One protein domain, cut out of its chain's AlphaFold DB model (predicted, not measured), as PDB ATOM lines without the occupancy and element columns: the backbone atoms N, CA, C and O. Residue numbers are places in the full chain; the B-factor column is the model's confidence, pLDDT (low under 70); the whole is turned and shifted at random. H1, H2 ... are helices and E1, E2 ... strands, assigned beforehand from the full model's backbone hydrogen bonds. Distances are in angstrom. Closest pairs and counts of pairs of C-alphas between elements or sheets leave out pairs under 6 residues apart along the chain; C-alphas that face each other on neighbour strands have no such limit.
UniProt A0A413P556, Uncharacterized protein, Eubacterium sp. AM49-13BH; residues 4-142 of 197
ATOM      1  N   LEU A   4     -12.874 -49.668  46.355       41.50
ATOM      2  CA  LEU A   4     -13.636 -48.431  46.125       41.50
ATOM      3  C   LEU A   4     -13.363 -47.739  44.775       41.50
ATOM      4  O   LEU A   4     -14.267 -47.107  44.235       41.50
ATOM      5  N   LEU A   5     -12.163 -47.885  44.195       52.59
ATOM      6  CA  LEU A   5     -11.806 -47.242  42.920       52.59
ATOM      7  C   LEU A   5     -12.616 -47.770  41.727       52.59
ATOM      8  O   LEU A   5     -12.641 -47.114  40.692       52.59
ATOM      9  N   TYR A   6     -13.260 -48.937  41.844       55.75
ATOM     10  CA  TYR A   6     -13.916 -49.611  40.718       55.75
ATOM     11  C   TYR A   6     -15.441 -49.463  40.695       55.75
ATOM     12  O   TYR A   6     -16.043 -49.612  39.633       55.75
ATOM     13  N   GLU A   7     -16.076 -49.168  41.833       64.88
ATOM     14  CA  GLU A   7     -17.545 -49.158  41.947       64.88
ATOM     15  C   GLU A   7     -18.169 -47.810  41.556       64.88
ATOM     16  O   GLU A   7     -19.323 -47.763  41.138       64.88
ATOM     17  N   LYS A   8     -17.403 -46.712  41.617       88.00
ATOM     18  CA  LYS A   8     -17.879 -45.354  41.298       88.00
ATOM     19  C   LYS A   8     -17.185 -44.756  40.066       88.00
ATOM     20  O   LYS A   8     -16.873 -43.567  40.048       88.00
ATOM     21  N   VAL A   9     -16.930 -45.563  39.031       92.69
ATOM     22  CA  VAL A   9     -16.320 -45.100  37.768       92.69
ATOM     23  C   VAL A   9     -17.378 -44.867  36.694       92.69
ATOM     24  O   VAL A   9     -18.098 -45.788  36.316       92.69
ATOM     25  N   TYR A  10     -17.412 -43.660  36.132       94.56
ATOM     26  CA  TYR A  10     -18.171 -43.340  34.929       94.56
ATOM     27  C   TYR A  10     -17.279 -43.456  33.690       94.56
ATOM     28  O   TYR A  10     -16.422 -42.603  33.444       94.56
ATOM     29  N   ASN A  11     -17.477 -44.496  32.879       94.88
ATOM     30  CA  ASN A  11     -16.788 -44.618  31.594       94.88
ATOM     31  C   ASN A  11     -17.510 -43.790  30.517       94.88
ATOM     32  O   ASN A  11     -18.470 -44.256  29.900       94.88
ATOM     33  N   ALA A  12     -17.022 -42.570  30.280       94.25
ATOM     34  CA  ALA A  12     -17.519 -41.653  29.255       94.25
ATOM     35  C   ALA A  12     -16.858 -41.849  27.879       94.25
ATOM     36  O   ALA A  12     -17.129 -41.079  26.952       94.25
ATOM     37  N   CYS A  13     -15.966 -42.830  27.727       92.94
ATOM     38  CA  CYS A  13     -15.366 -43.141  26.438       92.94
ATOM     39  C   CYS A  13     -16.403 -43.743  25.482       92.94
ATOM     40  O   CYS A  13     -17.457 -44.243  25.871       92.94
ATOM     41  N   ASN A  14     -16.091 -43.710  24.186       92.25
ATOM     42  CA  ASN A  14     -16.945 -44.283  23.148       92.25
ATOM     43  C   ASN A  14     -16.801 -45.819  22.998       92.25
ATOM     44  O   ASN A  14     -17.238 -46.365  21.992       92.25
ATOM     45  N   HIS A  15     -16.155 -46.489  23.954       92.81
ATOM     46  CA  HIS A  15     -15.853 -47.920  23.955       92.81
ATOM     47  C   HIS A  15     -15.682 -48.432  25.395       92.81
ATOM     48  O   HIS A  15     -15.518 -47.646  26.337       92.81
ATOM     49  N   GLU A  16     -15.713 -49.751  25.571       94.31
ATOM     50  CA  GLU A  16     -15.378 -50.399  26.844       94.31
ATOM     51  C   GLU A  16     -13.893 -50.224  27.181       94.31
ATOM     52  O   GLU A  16     -13.041 -50.198  26.293       94.31
ATOM     53  N   LEU A  17     -13.568 -50.120  28.470       94.25
ATOM     54  CA  LEU A  17     -12.186 -49.987  28.926       94.25
ATOM     55  C   LEU A  17     -11.679 -51.321  29.468       94.25
ATOM     56  O   LEU A  17     -12.092 -51.765  30.539       94.25
ATOM     57  N   ASN A  18     -10.748 -51.926  28.736       95.44
ATOM     58  CA  ASN A  18     -10.008 -53.110  29.161       95.44
ATOM     59  C   ASN A  18      -8.870 -52.698  30.105       95.44
ATOM     60  O   ASN A  18      -7.908 -52.070  29.658       95.44
ATOM     61  N   LEU A  19      -8.958 -53.055  31.387       93.81
ATOM     62  CA  LEU A  19      -7.915 -52.785  32.376       93.81
ATOM     63  C   LEU A  19      -6.967 -53.962  32.557       93.81
ATOM     64  O   LEU A  19      -7.391 -55.099  32.764       93.81
ATOM     65  N   TYR A  20      -5.679 -53.644  32.560       93.50
ATOM     66  CA  TYR A  20      -4.575 -54.552  32.839       93.50
ATOM     67  C   TYR A  20      -3.822 -54.015  34.056       93.50
ATOM     68  O   TYR A  20      -2.909 -53.208  33.928       93.50
ATOM     69  N   MET A  21      -4.252 -54.424  35.244       85.56
ATOM     70  CA  MET A  21      -3.708 -53.959  36.523       85.56
ATOM     71  C   MET A  21      -2.527 -54.813  36.987       85.56
ATOM     72  O   MET A  21      -1.724 -54.374  37.809       85.56
ATOM     73  N   ASN A  22      -2.426 -56.050  36.496       88.38
ATOM     74  CA  ASN A  22      -1.334 -56.933  36.872       88.38
ATOM     75  C   ASN A  22      -0.037 -56.527  36.152       88.38
ATOM     76  O   ASN A  22       0.093 -56.689  34.938       88.38
ATOM     77  N   ASN A  23       0.942 -56.058  36.926       87.62
ATOM     78  CA  ASN A  23       2.249 -55.618  36.443       87.62
ATOM     79  C   ASN A  23       3.083 -56.722  35.771       87.62
ATOM     80  O   ASN A  23       4.050 -56.406  35.088       87.62
ATOM     81  N   THR A  24       2.714 -58.001  35.898       90.19
ATOM     82  CA  THR A  24       3.369 -59.089  35.156       90.19
ATOM     83  C   THR A  24       2.896 -59.187  33.703       90.19
ATOM     84  O   THR A  24       3.534 -59.862  32.895       90.19
ATOM     85  N   LYS A  25       1.765 -58.554  33.356       90.31
ATOM     86  CA  LYS A  25       1.136 -58.623  32.025       90.31
ATOM     87  C   LYS A  25       1.664 -57.582  31.039       90.31
ATOM     88  O   LYS A  25       1.399 -57.686  29.841       90.31
ATOM     89  N   TYR A  26       2.366 -56.566  31.530       94.12
ATOM     90  CA  TYR A  26       2.837 -55.454  30.719       94.12
ATOM     91  C   TYR A  26       4.240 -55.011  31.126       94.12
ATOM     92  O   TYR A  26       4.699 -55.242  32.240       94.12
ATOM     93  N   ALA A  27       4.920 -54.343  30.205       94.56
ATOM     94  CA  ALA A  27       6.194 -53.682  30.425       94.56
ATOM     95  C   ALA A  27       6.082 -52.205  30.037       94.56
ATOM     96  O   ALA A  27       5.177 -51.804  29.304       94.56
ATOM     97  N   MET A  28       7.012 -51.391  30.532       95.00
ATOM     98  CA  MET A  28       7.077 -49.960  30.247       95.00
ATOM     99  C   MET A  28       8.334 -49.646  29.432       95.00
ATOM    100  O   MET A  28       9.421 -50.144  29.730       95.00
ATOM    101  N   THR A  29       8.199 -48.832  28.386       94.31
ATOM    102  CA  THR A  29       9.348 -48.319  27.633       94.31
ATOM    103  C   THR A  29      10.060 -47.206  28.404       94.31
ATOM    104  O   THR A  29       9.547 -46.660  29.378       94.31
ATOM    105  N   ARG A  30      11.244 -46.800  27.927       89.56
ATOM    106  CA  ARG A  30      11.977 -45.655  28.497       89.56
ATOM    107  C   ARG A  30      11.231 -44.325  28.363       89.56
ATOM    108  O   ARG A  30      11.546 -43.400  29.096       89.56
ATOM    109  N   LYS A  31      10.273 -44.218  27.434       91.81
ATOM    110  CA  LYS A  31       9.400 -43.043  27.267       91.81
ATOM    111  C   LYS A  31       8.025 -43.251  27.909       91.81
ATOM    112  O   LYS A  31       7.043 -42.700  27.421       91.81
ATOM    113  N   GLU A  32       7.955 -44.100  28.936       91.62
ATOM    114  CA  GLU A  32       6.762 -44.304  29.767       91.62
ATOM    115  C   GLU A  32       5.534 -44.810  28.988       91.62
ATOM    116  O   GLU A  32       4.387 -44.549  29.346       91.62
ATOM    117  N   LYS A  33       5.752 -45.563  27.900       94.06
ATOM    118  CA  LYS A  33       4.667 -46.229  27.167       94.06
ATOM    119  C   LYS A  33       4.528 -47.669  27.631       94.06
ATOM    120  O   LYS A  33       5.506 -48.413  27.632       94.06
ATOM    121  N   PHE A  34       3.311 -48.082  27.964       96.00
ATOM    122  CA  PHE A  34       3.029 -49.443  28.417       96.00
ATOM    123  C   PHE A  34       2.666 -50.355  27.251       96.00
ATOM    124  O   PHE A  34       1.889 -49.966  26.383       96.00
ATOM    125  N   PHE A  35       3.166 -51.585  27.239       96.12
ATOM    126  CA  PHE A  35       2.813 -52.586  26.230       96.12
ATOM    127  C   PHE A  35       2.729 -53.992  26.823       96.12
ATOM    128  O   PHE A  35       3.375 -54.274  27.831       96.12
ATOM    129  N   LEU A  36       1.935 -54.871  26.211       95.94
ATOM    130  CA  LEU A  36       1.798 -56.262  26.647       95.94
ATOM    131  C   LEU A  36       3.095 -57.054  26.451       95.94
ATOM    132  O   LEU A  36       3.809 -56.879  25.464       95.94
ATOM    133  N   THR A  37       3.388 -57.949  27.392       92.12
ATOM    134  CA  THR A  37       4.560 -58.843  27.334       92.12
ATOM    135  C   THR A  37       4.269 -60.176  26.650       92.12
ATOM    136  O   THR A  37       5.204 -60.852  26.230       92.12
ATOM    137  N   GLY A  38       2.993 -60.551  26.519       89.44
ATOM    138  CA  GLY A  38       2.564 -61.798  25.891       89.44
ATOM    139  C   GLY A  38       1.346 -61.614  24.990       89.44
ATOM    140  O   GLY A  38       0.411 -60.874  25.319       89.44
ATOM    141  N   GLU A  39       1.341 -62.323  23.864       84.88
ATOM    142  CA  GLU A  39       0.197 -62.380  22.955       84.88
ATOM    143  C   GLU A  39      -1.005 -63.077  23.613       84.88
ATOM    144  O   GLU A  39      -0.858 -63.979  24.435       84.88
ATOM    145  N   GLY A  40      -2.222 -62.640  23.274       84.31
ATOM    146  CA  GLY A  40      -3.458 -63.232  23.806       84.31
ATOM    147  C   GLY A  40      -3.751 -62.924  25.281       84.31
ATOM    148  O   GLY A  40      -4.683 -63.494  25.855       84.31
ATOM    149  N   THR A  41      -2.993 -62.020  25.908       91.00
ATOM    150  CA  THR A  41      -3.207 -61.629  27.307       91.00
ATOM    151  C   THR A  41      -4.585 -60.989  27.505       91.00
ATOM    152  O   THR A  41      -4.916 -59.968  26.895       91.00
ATOM    153  N   LYS A  42      -5.388 -61.571  28.403       92.94
ATOM    154  CA  LYS A  42      -6.733 -61.080  28.740       92.94
ATOM    155  C   LYS A  42      -6.694 -59.943  29.774       92.94
ATOM    156  O   LYS A  42      -5.839 -59.988  30.675       92.94
ATOM    157  N   PRO A  43      -7.624 -58.972  29.690       92.94
ATOM    158  CA  PRO A  43      -7.765 -57.931  30.704       92.94
ATOM    159  C   PRO A  43      -8.130 -58.531  32.066       92.94
ATOM    160  O   PRO A  43      -8.738 -59.597  32.147       92.94
ATOM    161  N   ASP A  44      -7.736 -57.844  33.134       91.94
ATOM    162  CA  ASP A  44      -8.118 -58.172  34.511       91.94
ATOM    163  C   ASP A  44      -9.563 -57.756  34.799       91.94
ATOM    164  O   ASP A  44     -10.293 -58.454  35.499       91.94
ATOM    165  N   TYR A  45      -9.978 -56.618  34.242       91.19
ATOM    166  CA  TYR A  45     -11.313 -56.067  34.425       91.19
ATOM    167  C   TYR A  45     -11.761 -55.316  33.173       91.19
ATOM    168  O   TYR A  45     -10.937 -54.748  32.456       91.19
ATOM    169  N   VAL A  46     -13.067 -55.295  32.916       92.94
ATOM    170  CA  VAL A  46     -13.659 -54.543  31.806       92.94
ATOM    171  C   VAL A  46     -14.676 -53.568  32.376       92.94
ATOM    172  O   VAL A  46     -15.678 -53.982  32.958       92.94
ATOM    173  N   ILE A  47     -14.430 -52.267  32.203       92.75
ATOM    174  CA  ILE A  47     -15.409 -51.235  32.556       92.75
ATOM    175  C   ILE A  47     -16.303 -51.000  31.348       92.75
ATOM    176  O   ILE A  47     -15.871 -50.452  30.325       92.75
ATOM    177  N   ARG A  48     -17.570 -51.392  31.490       92.44
ATOM    178  CA  ARG A  48     -18.590 -51.170  30.464       92.44
ATOM    179  C   ARG A  48     -18.734 -49.688  30.160       92.44
ATOM    180  O   ARG A  48     -18.631 -48.837  31.041       92.44
ATOM    181  N   GLN A  49     -18.977 -49.398  28.894       92.56
ATOM    182  CA  GLN A  49     -19.278 -48.054  28.444       92.56
ATOM    183  C   GLN A  49     -20.585 -47.546  29.080       92.56
ATOM    184  O   GLN A  49     -21.603 -48.236  29.061       92.56
ATOM    185  N   MET A  50     -20.556 -46.318  29.604       91.88
ATOM    186  CA  MET A  50     -21.753 -45.542  29.947       91.88
ATOM    187  C   MET A  50     -22.060 -44.551  28.818       91.88
ATOM    188  O   MET A  50     -21.484 -44.638  27.735       91.88
ATOM    189  N   ARG A  51     -22.974 -43.591  29.015       89.62
ATOM    190  CA  ARG A  51     -23.256 -42.608  27.959       89.62
ATOM    191  C   ARG A  51     -21.966 -41.837  27.619       89.62
ATOM    192  O   ARG A  51     -21.439 -41.151  28.503       89.62
ATOM    193  N   PRO A  52     -21.475 -41.916  26.368       91.38
ATOM    194  CA  PRO A  52     -20.247 -41.244  25.988       91.38
ATOM    195  C   PRO A  52     -20.440 -39.732  26.051       91.38
ATOM    196  O   PRO A  52     -21.487 -39.216  25.654       91.38
ATOM    197  N   LEU A  53     -19.425 -39.030  26.548       91.12
ATOM    198  CA  LEU A  53     -19.436 -37.572  26.611       91.12
ATOM    199  C   LEU A  53     -18.677 -37.017  25.413       91.12
ATOM    200  O   LEU A  53     -17.556 -37.441  25.114       91.12
ATOM    201  N   CYS A  54     -19.300 -36.079  24.707       86.75
ATOM    202  CA  CYS A  54     -18.752 -35.529  23.481       86.75
ATOM    203  C   CYS A  54     -18.679 -34.004  23.511       86.75
ATOM    204  O   CYS A  54     -19.319 -33.315  24.305       86.75
ATOM    205  N   ILE A  55     -17.833 -33.506  22.617       85.75
ATOM    206  CA  ILE A  55     -17.737 -32.104  22.246       85.75
ATOM    207  C   ILE A  55     -18.433 -31.998  20.889       85.75
ATOM    208  O   ILE A  55     -18.028 -32.684  19.948       85.75
ATOM    209  N   ARG A  56     -19.476 -31.179  20.787       82.69
ATOM    210  CA  ARG A  56     -20.227 -30.935  19.554       82.69
ATOM    211  C   ARG A  56     -19.956 -29.522  19.077       82.69
ATOM    212  O   ARG A  56     -20.136 -28.580  19.840       82.69
ATOM    213  N   ASN A  57     -19.566 -29.372  17.820       73.38
ATOM    214  CA  ASN A  57     -19.482 -28.054  17.208       73.38
ATOM    215  C   ASN A  57     -20.888 -27.642  16.763       73.38
ATOM    216  O   ASN A  57     -21.559 -28.394  16.060       73.38
ATOM    217  N   THR A  58     -21.344 -26.465  17.177       64.00
ATOM    218  CA  THR A  58     -22.641 -25.901  16.765       64.00
ATOM    219  C   THR A  58     -22.564 -25.198  15.408       64.00
ATOM    220  O   THR A  58     -23.582 -24.732  14.901       64.00
ATOM    221  N   SER A  59     -21.377 -25.145  14.793       55.31
ATOM    222  CA  SER A  59     -21.130 -24.497  13.502       55.31
ATOM    223  C   SER A  59     -21.657 -25.261  12.280       55.31
ATOM    224  O   SER A  59     -21.676 -24.691  11.193       55.31
ATOM    225  N   GLU A  60     -22.199 -26.474  12.433       52.78
ATOM    226  CA  GLU A  60     -23.093 -27.072  11.426       52.78
ATOM    227  C   GLU A  60     -24.474 -26.387  11.475       52.78
ATOM    228  O   GLU A  60     -25.503 -26.987  11.794       52.78
ATOM    229  N   LYS A  61     -24.510 -25.085  11.174       49.88
ATOM    230  CA  LYS A  61     -25.763 -24.401  10.855       49.88
ATOM    231  C   LYS A  61     -26.315 -25.041   9.584       49.88
ATOM    232  O   LYS A  61     -25.785 -24.827   8.498       49.88
ATOM    233  N   LYS A  62     -27.413 -25.791   9.706       48.38
ATOM    234  CA  LYS A  62     -28.344 -25.966   8.583       48.38
ATOM    235  C   LYS A  62     -28.693 -24.563   8.081       48.38
ATOM    236  O   LYS A  62     -29.083 -23.731   8.896       48.38
ATOM    237  N   GLU A  63     -28.573 -24.317   6.779       51.53
ATOM    238  CA  GLU A  63     -28.707 -23.006   6.107       51.53
ATOM    239  C   GLU A  63     -30.023 -22.226   6.370       51.53
ATOM    240  O   GLU A  63     -30.191 -21.130   5.854       51.53
ATOM    241  N   ASN A  64     -30.945 -22.712   7.211       47.41
ATOM    242  CA  ASN A  64     -32.309 -22.191   7.358       47.41
ATOM    243  C   ASN A  64     -32.727 -21.773   8.787       47.41
ATOM    244  O   ASN A  64     -33.918 -21.814   9.096       47.41
ATOM    245  N   SER A  65     -31.821 -21.364   9.688       48.78
ATOM    246  CA  SER A  65     -32.241 -20.783  10.983       48.78
ATOM    247  C   SER A  65     -32.027 -19.264  11.044       48.78
ATOM    248  O   SER A  65     -30.908 -18.796  11.235       48.78
ATOM    249  N   LEU A  66     -33.123 -18.503  10.954       49.84
ATOM    250  CA  LEU A  66     -33.200 -17.030  11.040       49.84
ATOM    251  C   LEU A  66     -32.891 -16.437  12.433       49.84
ATOM    252  O   LEU A  66     -33.010 -15.231  12.632       49.84
ATOM    253  N   LEU A  67     -32.487 -17.259  13.403       44.91
ATOM    254  CA  LEU A  67     -32.127 -16.824  14.750       44.91
ATOM    255  C   LEU A  67     -30.668 -17.191  15.015       44.91
ATOM    256  O   LEU A  67     -30.334 -18.331  15.337       44.91
ATOM    257  N   LEU A  68     -29.789 -16.208  14.838       43.22
ATOM    258  CA  LEU A  68     -28.385 -16.304  15.211       43.22
ATOM    259  C   LEU A  68     -28.287 -16.161  16.733       43.22
ATOM    260  O   LEU A  68     -28.425 -15.065  17.271       43.22
ATOM    261  N   ALA A  69     -28.065 -17.275  17.434       43.34
ATOM    262  CA  ALA A  69     -27.571 -17.216  18.805       43.34
ATOM    263  C   ALA A  69     -26.197 -16.503  18.818       43.34
ATOM    264  O   ALA A  69     -25.437 -16.675  17.858       43.34
ATOM    265  N   PRO A  70     -25.876 -15.710  19.859       43.00
ATOM    266  CA  PRO A  70     -24.601 -15.002  19.942       43.00
ATOM    267  C   PRO A  70     -23.414 -15.969  19.797       43.00
ATOM    268  O   PRO A  70     -23.473 -17.091  20.296       43.00
ATOM    269  N   GLU A  71     -22.330 -15.518  19.154       46.12
ATOM    270  CA  GLU A  71     -21.105 -16.267  18.780       46.12
ATOM    271  C   GLU A  71     -20.338 -16.940  19.943       46.12
ATOM    272  O   GLU A  71     -19.260 -17.494  19.759       46.12
ATOM    273  N   VAL A  72     -20.860 -16.907  21.167       50.06
ATOM    274  CA  VAL A  72     -20.079 -17.153  22.385       50.06
ATOM    275  C   VAL A  72     -19.878 -18.647  22.686       50.06
ATOM    276  O   VAL A  72     -18.971 -18.995  23.435       50.06
ATOM    277  N   PHE A  73     -20.637 -19.559  22.064       54.25
ATOM    278  CA  PHE A  73     -20.427 -21.005  22.232       54.25
ATOM    279  C   PHE A  73     -20.583 -21.765  20.910       54.25
ATOM    280  O   PHE A  73     -21.565 -22.473  20.678       54.25
ATOM    281  N   GLU A  74     -19.566 -21.676  20.048       64.56
ATOM    282  CA  GLU A  74     -19.420 -22.536  18.858       64.56
ATOM    283  C   GLU A  74     -19.273 -24.031  19.208       64.56
ATOM    284  O   GLU A  74     -19.219 -24.901  18.337       64.56
ATOM    285  N   THR A  75     -19.181 -24.353  20.499       70.75
ATOM    286  CA  THR A  75     -18.946 -25.695  21.008       70.75
ATOM    287  C   THR A  75     -19.864 -25.989  22.193       70.75
ATOM    288  O   THR A  75     -19.829 -25.293  23.203       70.75
ATOM    289  N   GLN A  76     -20.668 -27.046  22.092       81.62
ATOM    290  CA  GLN A  76     -21.404 -27.636  23.207       81.62
ATOM    291  C   GLN A  76     -20.605 -28.806  23.775       81.62
ATOM    292  O   GLN A  76     -20.211 -29.714  23.043       81.62
ATOM    293  N   ILE A  77     -20.387 -28.808  25.085       85.94
ATOM    294  CA  ILE A  77     -19.710 -29.896  25.791       85.94
ATOM    295  C   ILE A  77     -20.733 -30.558  26.709       85.94
ATOM    296  O   ILE A  77     -21.356 -29.891  27.533       85.94
ATOM    297  N   ASP A  78     -20.901 -31.870  26.571       88.38
ATOM    298  CA  ASP A  78     -21.749 -32.636  27.486       88.38
ATOM    299  C   ASP A  78     -21.144 -32.682  28.882       88.38
ATOM    300  O   ASP A  78     -19.942 -32.841  28.984       88.38
ATOM    301  N   ILE A  79     -21.940 -32.612  29.948       89.88
ATOM    302  CA  ILE A  79     -21.499 -32.857  31.333       89.88
ATOM    303  C   ILE A  79     -22.158 -34.151  31.814       89.88
ATOM    304  O   ILE A  79     -23.334 -34.388  31.523       89.88
ATOM    305  N   ALA A  80     -21.419 -35.002  32.533       88.94
ATOM    306  CA  ALA A  80     -21.995 -36.229  33.079       88.94
ATOM    307  C   ALA A  80     -23.170 -35.902  34.030       88.94
ATOM    308  O   ALA A  80     -23.004 -35.104  34.958       88.94
ATOM    309  N   PRO A  81     -24.357 -36.498  33.837       83.88
ATOM    310  CA  PRO A  81     -25.470 -36.296  34.755       83.88
ATOM    311  C   PRO A  81     -25.151 -36.930  36.115       83.88
ATOM    312  O   PRO A  81     -24.607 -38.033  36.167       83.88
ATOM    313  N   ASN A  82     -25.508 -36.248  37.210       89.06
ATOM    314  CA  ASN A  82     -25.228 -36.690  38.586       89.06
ATOM    315  C   ASN A  82     -23.752 -37.077  38.794       89.06
ATOM    316  O   ASN A  82     -23.437 -38.087  39.424       89.06
ATOM    317  N   TYR A  83     -22.839 -36.286  38.220       90.44
ATOM    318  CA  TYR A  83     -21.399 -36.549  38.233       90.44
ATOM    319  C   TYR A  83     -20.821 -36.730  39.645       90.44
ATOM    320  O   TYR A  83     -19.838 -37.439  39.825       90.44
ATOM    321  N   ASN A  84     -21.452 -36.116  40.645       88.50
ATOM    322  CA  ASN A  84     -21.102 -36.201  42.058       88.50
ATOM    323  C   ASN A  84     -21.297 -37.601  42.667       88.50
ATOM    324  O   ASN A  84     -20.745 -37.874  43.729       88.50
ATOM    325  N   LEU A  85     -22.052 -38.490  42.011       89.88
ATOM    326  CA  LEU A  85     -22.180 -39.896  42.414       89.88
ATOM    327  C   LEU A  85     -20.970 -40.746  42.003       89.88
ATOM    328  O   LEU A  85     -20.789 -41.845  42.525       89.88
ATOM    329  N   TYR A  86     -20.149 -40.244  41.078       91.81
ATOM    330  CA  TYR A  86     -18.986 -40.946  40.554       91.81
ATOM    331  C   TYR A  86     -17.712 -40.366  41.143       91.81
ATOM    332  O   TYR A  86     -17.513 -39.153  41.181       91.81
ATOM    333  N   ASP A  87     -16.825 -41.245  41.573       92.19
ATOM    334  CA  ASP A  87     -15.524 -40.868  42.094       92.19
ATOM    335  C   ASP A  87     -14.538 -40.553  40.962       92.19
ATOM    336  O   ASP A  87     -13.715 -39.648  41.088       92.19
ATOM    337  N   LEU A  88     -14.685 -41.235  39.821       93.00
ATOM    338  CA  LEU A  88     -13.890 -41.019  38.615       93.00
ATOM    339  C   LEU A  88     -14.792 -40.923  37.391       93.00
ATOM    340  O   LEU A  88     -15.695 -41.737  37.206       93.00
ATOM    341  N   ILE A  89     -14.488 -39.984  36.505       95.69
ATOM    342  CA  ILE A  89     -15.118 -39.838  35.195       95.69
ATOM    343  C   ILE A  89     -14.015 -39.984  34.156       95.69
ATOM    344  O   ILE A  89     -13.185 -39.091  33.966       95.69
ATOM    345  N   VAL A  90     -13.979 -41.147  33.511       96.31
ATOM    346  CA  VAL A  90     -12.932 -41.494  32.551       96.31
ATOM    347  C   VAL A  90     -13.335 -41.005  31.173       96.31
ATOM    348  O   VAL A  90     -14.334 -41.448  30.611       96.31
ATOM    349  N   VAL A  91     -12.537 -40.096  30.625       96.00
ATOM    350  CA  VAL A  91     -12.808 -39.382  29.376       96.00
ATOM    351  C   VAL A  91     -11.607 -39.434  28.436       96.00
ATOM    352  O   VAL A  91     -10.486 -39.785  28.809       96.00
ATOM    353  N   SER A  92     -11.818 -39.034  27.180       94.38
ATOM    354  CA  SER A  92     -10.702 -38.786  26.269       94.38
ATOM    355  C   SER A  92      -9.914 -37.539  26.686       94.38
ATOM    356  O   SER A  92     -10.478 -36.563  27.184       94.38
ATOM    357  N   TYR A  93      -8.612 -37.524  26.389       93.62
ATOM    358  CA  TYR A  93      -7.755 -36.357  26.631       93.62
ATOM    359  C   TYR A  93      -8.291 -35.084  25.958       93.62
ATOM    360  O   TYR A  93      -8.279 -34.006  26.550       93.62
ATOM    361  N   ARG A  94      -8.824 -35.214  24.735       91.88
ATOM    362  CA  ARG A  94      -9.456 -34.106  24.010       91.88
ATOM    363  C   ARG A  94     -10.633 -33.540  24.802       91.88
ATOM    364  O   ARG A  94     -10.667 -32.340  25.038       91.88
ATOM    365  N   TYR A  95     -11.559 -34.389  25.240       93.44
ATOM    366  CA  TYR A  95     -12.727 -33.963  26.008       93.44
ATOM    367  C   TYR A  95     -12.337 -33.241  27.307       93.44
ATOM    368  O   TYR A  95     -12.808 -32.130  27.559       93.44
ATOM    369  N   ALA A  96     -11.415 -33.819  28.082       94.25
ATOM    370  CA  ALA A  96     -10.961 -33.219  29.334       94.25
ATOM    371  C   ALA A  96     -10.317 -31.838  29.120       94.25
ATOM    372  O   ALA A  96     -10.573 -30.904  29.878       94.25
ATOM    373  N   THR A  97      -9.569 -31.681  28.023       92.69
ATOM    374  CA  THR A  97      -8.943 -30.405  27.648       92.69
ATOM    375  C   THR A  97      -9.960 -29.310  27.370       92.69
ATOM    376  O   THR A  97      -9.765 -28.167  27.781       92.69
ATOM    377  N   PHE A  98     -11.047 -29.640  26.675       90.75
ATOM    378  CA  PHE A  98     -12.115 -28.680  26.412       90.75
ATOM    379  C   PHE A  98     -12.860 -28.301  27.694       90.75
ATOM    380  O   PHE A  98     -13.073 -27.114  27.924       90.75
ATOM    381  N   CYS A  99     -13.173 -29.273  28.560       91.12
ATOM    382  CA  CYS A  99     -13.820 -29.002  29.848       91.12
ATOM    383  C   CYS A  99     -12.983 -28.064  30.717       91.12
ATOM    384  O   CYS A  99     -13.494 -27.065  31.213       91.12
ATOM    385  N   TYR A 100     -11.686 -28.352  30.847       90.62
ATOM    386  CA  TYR A 100     -10.771 -27.552  31.657       90.62
ATOM    387  C   TYR A 100     -10.681 -26.096  31.179       90.62
ATOM    388  O   TYR A 100     -10.606 -25.178  31.990       90.62
ATOM    389  N   LYS A 101     -10.719 -25.871  29.860       88.94
ATOM    390  CA  LYS A 101     -10.641 -24.526  29.274       88.94
ATOM    391  C   LYS A 101     -11.960 -23.755  29.333       88.94
ATOM    392  O   LYS A 101     -11.931 -22.550  29.544       88.94
ATOM    393  N   GLN A 102     -13.091 -24.419  29.094       86.69
ATOM    394  CA  GLN A 102     -14.387 -23.747  28.927       86.69
ATOM    395  C   GLN A 102     -15.216 -23.676  30.213       86.69
ATOM    396  O   GLN A 102     -16.090 -22.820  30.316       86.69
ATOM    397  N   PHE A 103     -14.936 -24.522  31.211       85.56
ATOM    398  CA  PHE A 103     -15.700 -24.570  32.460       85.56
ATOM    399  C   PHE A 103     -14.847 -24.336  33.717       85.56
ATOM    400  O   PHE A 103     -14.918 -25.138  34.648       85.56
ATOM    401  N   PRO A 104     -14.089 -23.226  33.827       80.00
ATOM    402  CA  PRO A 104     -13.237 -22.975  34.994       80.00
ATOM    403  C   PRO A 104     -14.016 -22.904  36.320       80.00
ATOM    404  O   PRO A 104     -13.454 -23.177  37.374       80.00
ATOM    405  N   ALA A 105     -15.316 -22.585  36.279       83.50
ATOM    406  CA  ALA A 105     -16.188 -22.572  37.455       83.50
ATOM    407  C   ALA A 105     -16.668 -23.971  37.901       83.50
ATOM    408  O   ALA A 105     -17.119 -24.130  39.032       83.50
ATOM    409  N   TYR A 106     -16.564 -25.001  37.053       87.75
ATOM    410  CA  TYR A 106     -17.002 -26.371  37.359       87.75
ATOM    411  C   TYR A 106     -15.865 -27.182  37.991       87.75
ATOM    412  O   TYR A 106     -15.512 -28.269  37.530       87.75
ATOM    413  N   VAL A 107     -15.273 -26.633  39.053       88.50
ATOM    414  CA  VAL A 107     -14.048 -27.171  39.656       88.50
ATOM    415  C   VAL A 107     -14.252 -28.598  40.177       88.50
ATOM    416  O   VAL A 107     -13.399 -29.442  39.932       88.50
ATOM    417  N   ASP A 108     -15.382 -28.909  40.827       89.31
ATOM    418  CA  ASP A 108     -15.659 -30.274  41.323       89.31
ATOM    419  C   ASP A 108     -15.794 -31.301  40.188       89.31
ATOM    420  O   ASP A 108     -15.289 -32.418  40.285       89.31
ATOM    421  N   TYR A 109     -16.423 -30.911  39.077       92.69
ATOM    422  CA  TYR A 109     -16.547 -31.779  37.907       92.69
ATOM    423  C   TYR A 109     -15.186 -32.049  37.265       92.69
ATOM    424  O   TYR A 109     -14.837 -33.199  37.007       92.69
ATOM    425  N   ILE A 110     -14.402 -30.988  37.041       93.19
ATOM    426  CA  ILE A 110     -13.043 -31.079  36.497       93.19
ATOM    427  C   ILE A 110     -12.169 -31.959  37.393       93.19
ATOM    428  O   ILE A 110     -11.378 -32.761  36.893       93.19
ATOM    429  N   ASP A 111     -12.345 -31.863  38.711       93.12
ATOM    430  CA  ASP A 111     -11.577 -32.645  39.670       93.12
ATOM    431  C   ASP A 111     -11.838 -34.160  39.564       93.12
ATOM    432  O   ASP A 111     -10.968 -34.969  39.887       93.12
ATOM    433  N   ARG A 112     -12.985 -34.563  39.011       94.38
ATOM    434  CA  ARG A 112     -13.329 -35.966  38.738       94.38
ATOM    435  C   ARG A 112     -12.862 -36.458  37.369       94.38
ATOM    436  O   ARG A 112     -13.078 -37.627  37.059       94.38
ATOM    437  N   LEU A 113     -12.248 -35.618  36.531       95.75
ATOM    438  CA  LEU A 113     -11.830 -36.015  35.185       95.75
ATOM    439  C   LEU A 113     -10.499 -36.770  35.199       95.75
ATOM    440  O   LEU A 113      -9.438 -36.237  35.542       95.75
ATOM    441  N   PHE A 114     -10.559 -38.010  34.723       96.19
ATOM    442  CA  PHE A 114      -9.407 -38.877  34.524       96.19
ATOM    443  C   PHE A 114      -9.321 -39.316  33.065       96.19
ATOM    444  O   PHE A 114     -10.322 -39.397  32.352       96.19
ATOM    445  N   VAL A 115      -8.112 -39.621  32.606       95.94
ATOM    446  CA  VAL A 115      -7.864 -40.146  31.262       95.94
ATOM    447  C   VAL A 115      -7.171 -41.509  31.351       95.94
ATOM    448  O   VAL A 115      -6.374 -41.737  32.264       95.94
ATOM    449  N   PRO A 116      -7.453 -42.441  30.427       95.06
ATOM    450  CA  PRO A 116      -6.838 -43.761  30.448       95.06
ATOM    451  C   PRO A 116      -5.346 -43.694  30.108       95.06
ATOM    452  O   PRO A 116      -4.945 -43.066  29.122       95.06
ATOM    453  N   VAL A 117      -4.529 -44.399  30.893       94.62
ATOM    454  CA  VAL A 117      -3.107 -44.616  30.596       94.62
ATOM    455  C   VAL A 117      -3.006 -45.748  29.580       94.62
ATOM    456  O   VAL A 117      -3.213 -46.913  29.914       94.62
ATOM    457  N   LYS A 118      -2.748 -45.391  28.320       95.31
ATOM    458  CA  LYS A 118      -2.815 -46.311  27.175       95.31
ATOM    459  C   LYS A 118      -1.866 -47.499  27.332       95.31
ATOM    460  O   LYS A 118      -0.684 -47.319  27.616       95.31
ATOM    461  N   LEU A 119      -2.389 -48.683  27.034       95.81
ATOM    462  CA  LEU A 119      -1.637 -49.919  26.879       95.81
ATOM    463  C   LEU A 119      -1.659 -50.355  25.415       95.81
ATOM    464  O   LEU A 119      -2.723 -50.416  24.793       95.81
ATOM    465  N   TYR A 120      -0.484 -50.673  24.887       96.50
ATOM    466  CA  TYR A 120      -0.295 -51.141  23.520       96.50
ATOM    467  C   TYR A 120      -0.186 -52.674  23.450       96.50
ATOM    468  O   TYR A 120       0.255 -53.315  24.402       96.50
ATOM    469  N   ASP A 121      -0.573 -53.271  22.322       95.50
ATOM    470  CA  ASP A 121      -0.438 -54.718  22.075       95.50
ATOM    471  C   ASP A 121       1.020 -55.193  22.035       95.50
ATOM    472  O   ASP A 121       1.316 -56.328  22.389       95.50
ATOM    473  N   ARG A 122       1.929 -54.315  21.613       93.88
ATOM    474  CA  ARG A 122       3.365 -54.564  21.464       93.88
ATOM    475  C   ARG A 122       4.148 -53.269  21.655       93.88
ATOM    476  O   ARG A 122       3.552 -52.208  21.844       93.88
ATOM    477  N   ASN A 123       5.479 -53.328  21.609       94.56
ATOM    478  CA  ASN A 123       6.313 -52.156  21.874       94.56
ATOM    479  C   ASN A 123       6.121 -51.060  20.792       94.56
ATOM    480  O   ASN A 123       6.628 -51.211  19.677       94.56
ATOM    481  N   PRO A 124       5.484 -49.916  21.125       93.00
ATOM    482  CA  PRO A 124       5.137 -48.873  20.155       93.00
ATOM    483  C   PRO A 124       6.340 -48.049  19.670       93.00
ATOM    484  O   PRO A 124       6.180 -47.162  18.833       93.00
ATOM    485  N   GLU A 125       7.529 -48.250  20.244       91.25
ATOM    486  CA  GLU A 125       8.765 -47.577  19.823       91.25
ATOM    487  C   GLU A 125       9.567 -48.394  18.815       91.25
ATOM    488  O   GLU A 125      10.439 -47.843  18.148       91.25
ATOM    489  N   LYS A 126       9.290 -49.696  18.715       91.19
ATOM    490  CA  LYS A 126       9.973 -50.594  17.780       91.19
ATOM    491  C   LYS A 126       9.161 -50.828  16.516       91.19
ATOM    492  O   LYS A 126       9.737 -51.006  15.450       91.19
ATOM    493  N   GLU A 127       7.839 -50.820  16.630       91.62
ATOM    494  CA  GLU A 127       6.938 -51.184  15.542       91.62
ATOM    495  C   GLU A 127       5.560 -50.528  15.696       91.62
ATOM    496  O   GLU A 127       5.240 -49.906  16.714       91.62
ATOM    497  N   LYS A 128       4.728 -50.655  14.656       92.38
ATOM    498  CA  LYS A 128       3.355 -50.150  14.675       92.38
ATOM    499  C   LYS A 128       2.531 -50.966  15.673       92.38
ATOM    500  O   LYS A 128       2.279 -52.146  15.450       92.38
ATOM    501  N   ALA A 129       2.081 -50.307  16.733       93.69
ATOM    502  CA  ALA A 129       1.300 -50.913  17.803       93.69
ATOM    503  C   ALA A 129      -0.106 -50.305  17.890       93.69
ATOM    504  O   ALA A 129      -0.307 -49.118  17.609       93.69
ATOM    505  N   SER A 130      -1.069 -51.118  18.311       94.19
ATOM    506  CA  SER A 130      -2.460 -50.717  18.527       94.19
ATOM    507  C   SER A 130      -2.752 -50.596  20.018       94.19
ATOM    508  O   SER A 130      -2.194 -51.331  20.829       94.19
ATOM    509  N   VAL A 131      -3.631 -49.666  20.395       94.62
ATOM    510  CA  VAL A 131      -4.090 -49.547  21.787       94.62
ATOM    511  C   VAL A 131      -5.091 -50.666  22.063       94.62
ATOM    512  O   VAL A 131      -6.086 -50.775  21.353       94.62
ATOM    513  N   VAL A 132      -4.830 -51.473  23.089       94.50
ATOM    514  CA  VAL A 132      -5.667 -52.630  23.472       94.50
ATOM    515  C   VAL A 132      -6.445 -52.416  24.766       94.50
ATOM    516  O   VAL A 132      -7.411 -53.127  25.043       94.50
ATOM    517  N   GLY A 133      -6.043 -51.423  25.558       94.19
ATOM    518  CA  GLY A 133      -6.660 -51.116  26.840       94.19
ATOM    519  C   GLY A 133      -5.885 -50.050  27.600       94.19
ATOM    520  O   GLY A 133      -5.224 -49.192  27.003       94.19
ATOM    521  N   CYS A 134      -5.945 -50.120  28.925       94.69
ATOM    522  CA  CYS A 134      -5.191 -49.258  29.820       94.69
ATOM    523  C   CYS A 134      -4.634 -50.008  31.035       94.69
ATOM    524  O   CYS A 134      -5.173 -51.028  31.458       94.69
ATOM    525  N   VAL A 135      -3.549 -49.480  31.604       93.56
ATOM    526  CA  VAL A 135      -2.951 -49.984  32.861       93.56
ATOM    527  C   VAL A 135      -3.483 -49.267  34.105       93.56
ATOM    528  O   VAL A 135      -3.095 -49.566  35.228       93.56
ATOM    529  N   GLY A 136      -4.357 -48.283  33.901       92.19
ATOM    530  CA  GLY A 136      -4.912 -47.445  34.949       92.19
ATOM    531  C   GLY A 136      -5.421 -46.119  34.398       92.19
ATOM    532  O   GLY A 136      -5.552 -45.925  33.181       92.19
ATOM    533  N   PHE A 137      -5.689 -45.198  35.315       93.69
ATOM    534  CA  PHE A 137      -6.203 -43.869  35.023       93.69
ATOM    535  C   PHE A 137      -5.275 -42.819  35.609       93.69
ATOM    536  O   PHE A 137      -4.822 -42.950  36.740       93.69
ATOM    537  N   GLN A 138      -5.016 -41.769  34.839       92.81
ATOM    538  CA  GLN A 138      -4.271 -40.609  35.306       92.81
ATOM    539  C   GLN A 138      -5.215 -39.418  35.409       92.81
ATOM    540  O   GLN A 138      -6.087 -39.220  34.554       92.81
ATOM    541  N   LYS A 139      -5.043 -38.622  36.460       94.19
ATOM    542  CA  LYS A 139      -5.797 -37.386  36.628       94.19
ATOM    543  C   LYS A 139      -5.439 -36.420  35.499       94.19
ATOM    544  O   LYS A 139      -4.273 -36.313  35.128       94.19
ATOM    545  N   TYR A 140      -6.438 -35.758  34.913       94.06
ATOM    546  CA  TYR A 140      -6.195 -34.900  33.751       94.06
ATOM    547  C   TYR A 140      -5.415 -33.621  34.102       94.06
ATOM    548  O   TYR A 140      -4.527 -33.214  33.355       94.06
ATOM    549  N   CYS A 141      -5.748 -32.991  35.229       91.31
ATOM    550  CA  CYS A 141      -5.106 -31.780  35.733       91.31
ATOM    551  C   CYS A 141      -4.546 -32.000  37.142       91.31
ATOM    552  O   CYS A 141      -4.850 -33.003  37.792       91.31
ATOM    553  N   TYR A 142      -3.752 -31.046  37.633       90.81
ATOM    554  CA  TYR A 142      -3.298 -31.075  39.021       90.81
ATOM    555  C   TYR A 142      -4.493 -31.149  39.985       90.81
ATOM    556  O   TYR A 142      -5.519 -30.508  39.727       90.81
TER     557      TYR A 142
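AT A GLANCE: This is residues 4 to 142 of the 197 residues of an uncharacterized protein of Eubacterium sp. AM49-13BH (UniProt A0A413P556). A long two-stranded ribbon, E9 with E10, makes the spine of a strongly twisted, branched sheet; short strands E8 and E1 join it near one end of E9, and the small hairpin E3 and E4 near the other. H2 lies over the beginning of E9, with the small hairpin E6 and E7 next to H2, and from the link of that hairpin residues 61 to 70 stick out; the small pair E2 and E5 sits by E10 through E2. The 139 printed residues, under half of them in named elements, run H1, E1 to E8, H2, H3, E9, E10, with helices and strands mixed. The whole is loose, with a radius of gyration of the C-alphas of 18.0 A, and elongated, spanning 59 by 35 by 26 A.

HOW THE PARTS SIT: E9, residues 113 to 120, and E10, residues 131 to 139, form an antiparallel hairpin, with N 117 and O 136 2.9 A apart; E10 bends by 71 degrees at residue 135. On the other side of E9 from E10 lie E8, residues 88 to 90, and E4, residues 34 to 36, both parallel to it, with N 114 to O 89 and N 120 to O 34 each 2.9 A. E1, residues 9 to 11, is parallel to E8, with N 10 to O 88 2.8 A. E3, residues 26 to 28, forms an antiparallel hairpin with E4, with N 27 to O 35 2.8 A. E8, H2, residues 93 to 102, H3, residues 107 to 111, and E9 make a strand-helix-strand unit, two parallel neighbour strands with helices between, with a right-handed crossover. H2 is on the sheet over E9 at a height over the sheet of 10.6 A, running along the strands, at 15 degrees to E9 on the local plane; their closest C-alphas, Tyr 93 and Val 115, are 6.0 A apart. H3 only grazes the sheet with residues 109 to 111, and H2 and H3 only just touch, with 3 pairs of C-alphas within 8 A, the closest Tyr 100 and Ile 110 at 6.4 A. E6, residues 55 to 57, and E7, residues 75 to 77, form an antiparallel hairpin, with N 56 to O 76 2.8 A; the closest C-alphas of E6 and H2, Ile 55 and Tyr 95, are 6.5 A apart. E2, residues 17 to 19, is antiparallel to E5, residues 45 to 47, with N 19 to O 45 2.8 A; the closest C-alphas of E2 and E10, Asn 18 and Gly 133, are 4.5 A apart. H1, residues 4 to 7, is not on the branched sheet. Every O i to N i+4 pair is within hydrogen-bond range in H2 and H3; H1 is too short for such a pair.

IN THESE COORDINATES: H1 begins at C-alpha 4, (-13.636, -48.431, 46.125). E9 is 22.3 A long from first to last C-alpha, E10 19.3 A and H2 14.4 A. E10 ends at C-alpha 139, (-5.797, -37.386, 36.628).

THE WHOLE: The C-alphas of Thr 24 and Leu 66, the two farthest apart, are 60.7 A apart. The printed part has no cut, and the link from E6 to E7, 17 residues, is long. Of the printed part, residues 4 to 7 and 58 to 74 have pLDDT under 70.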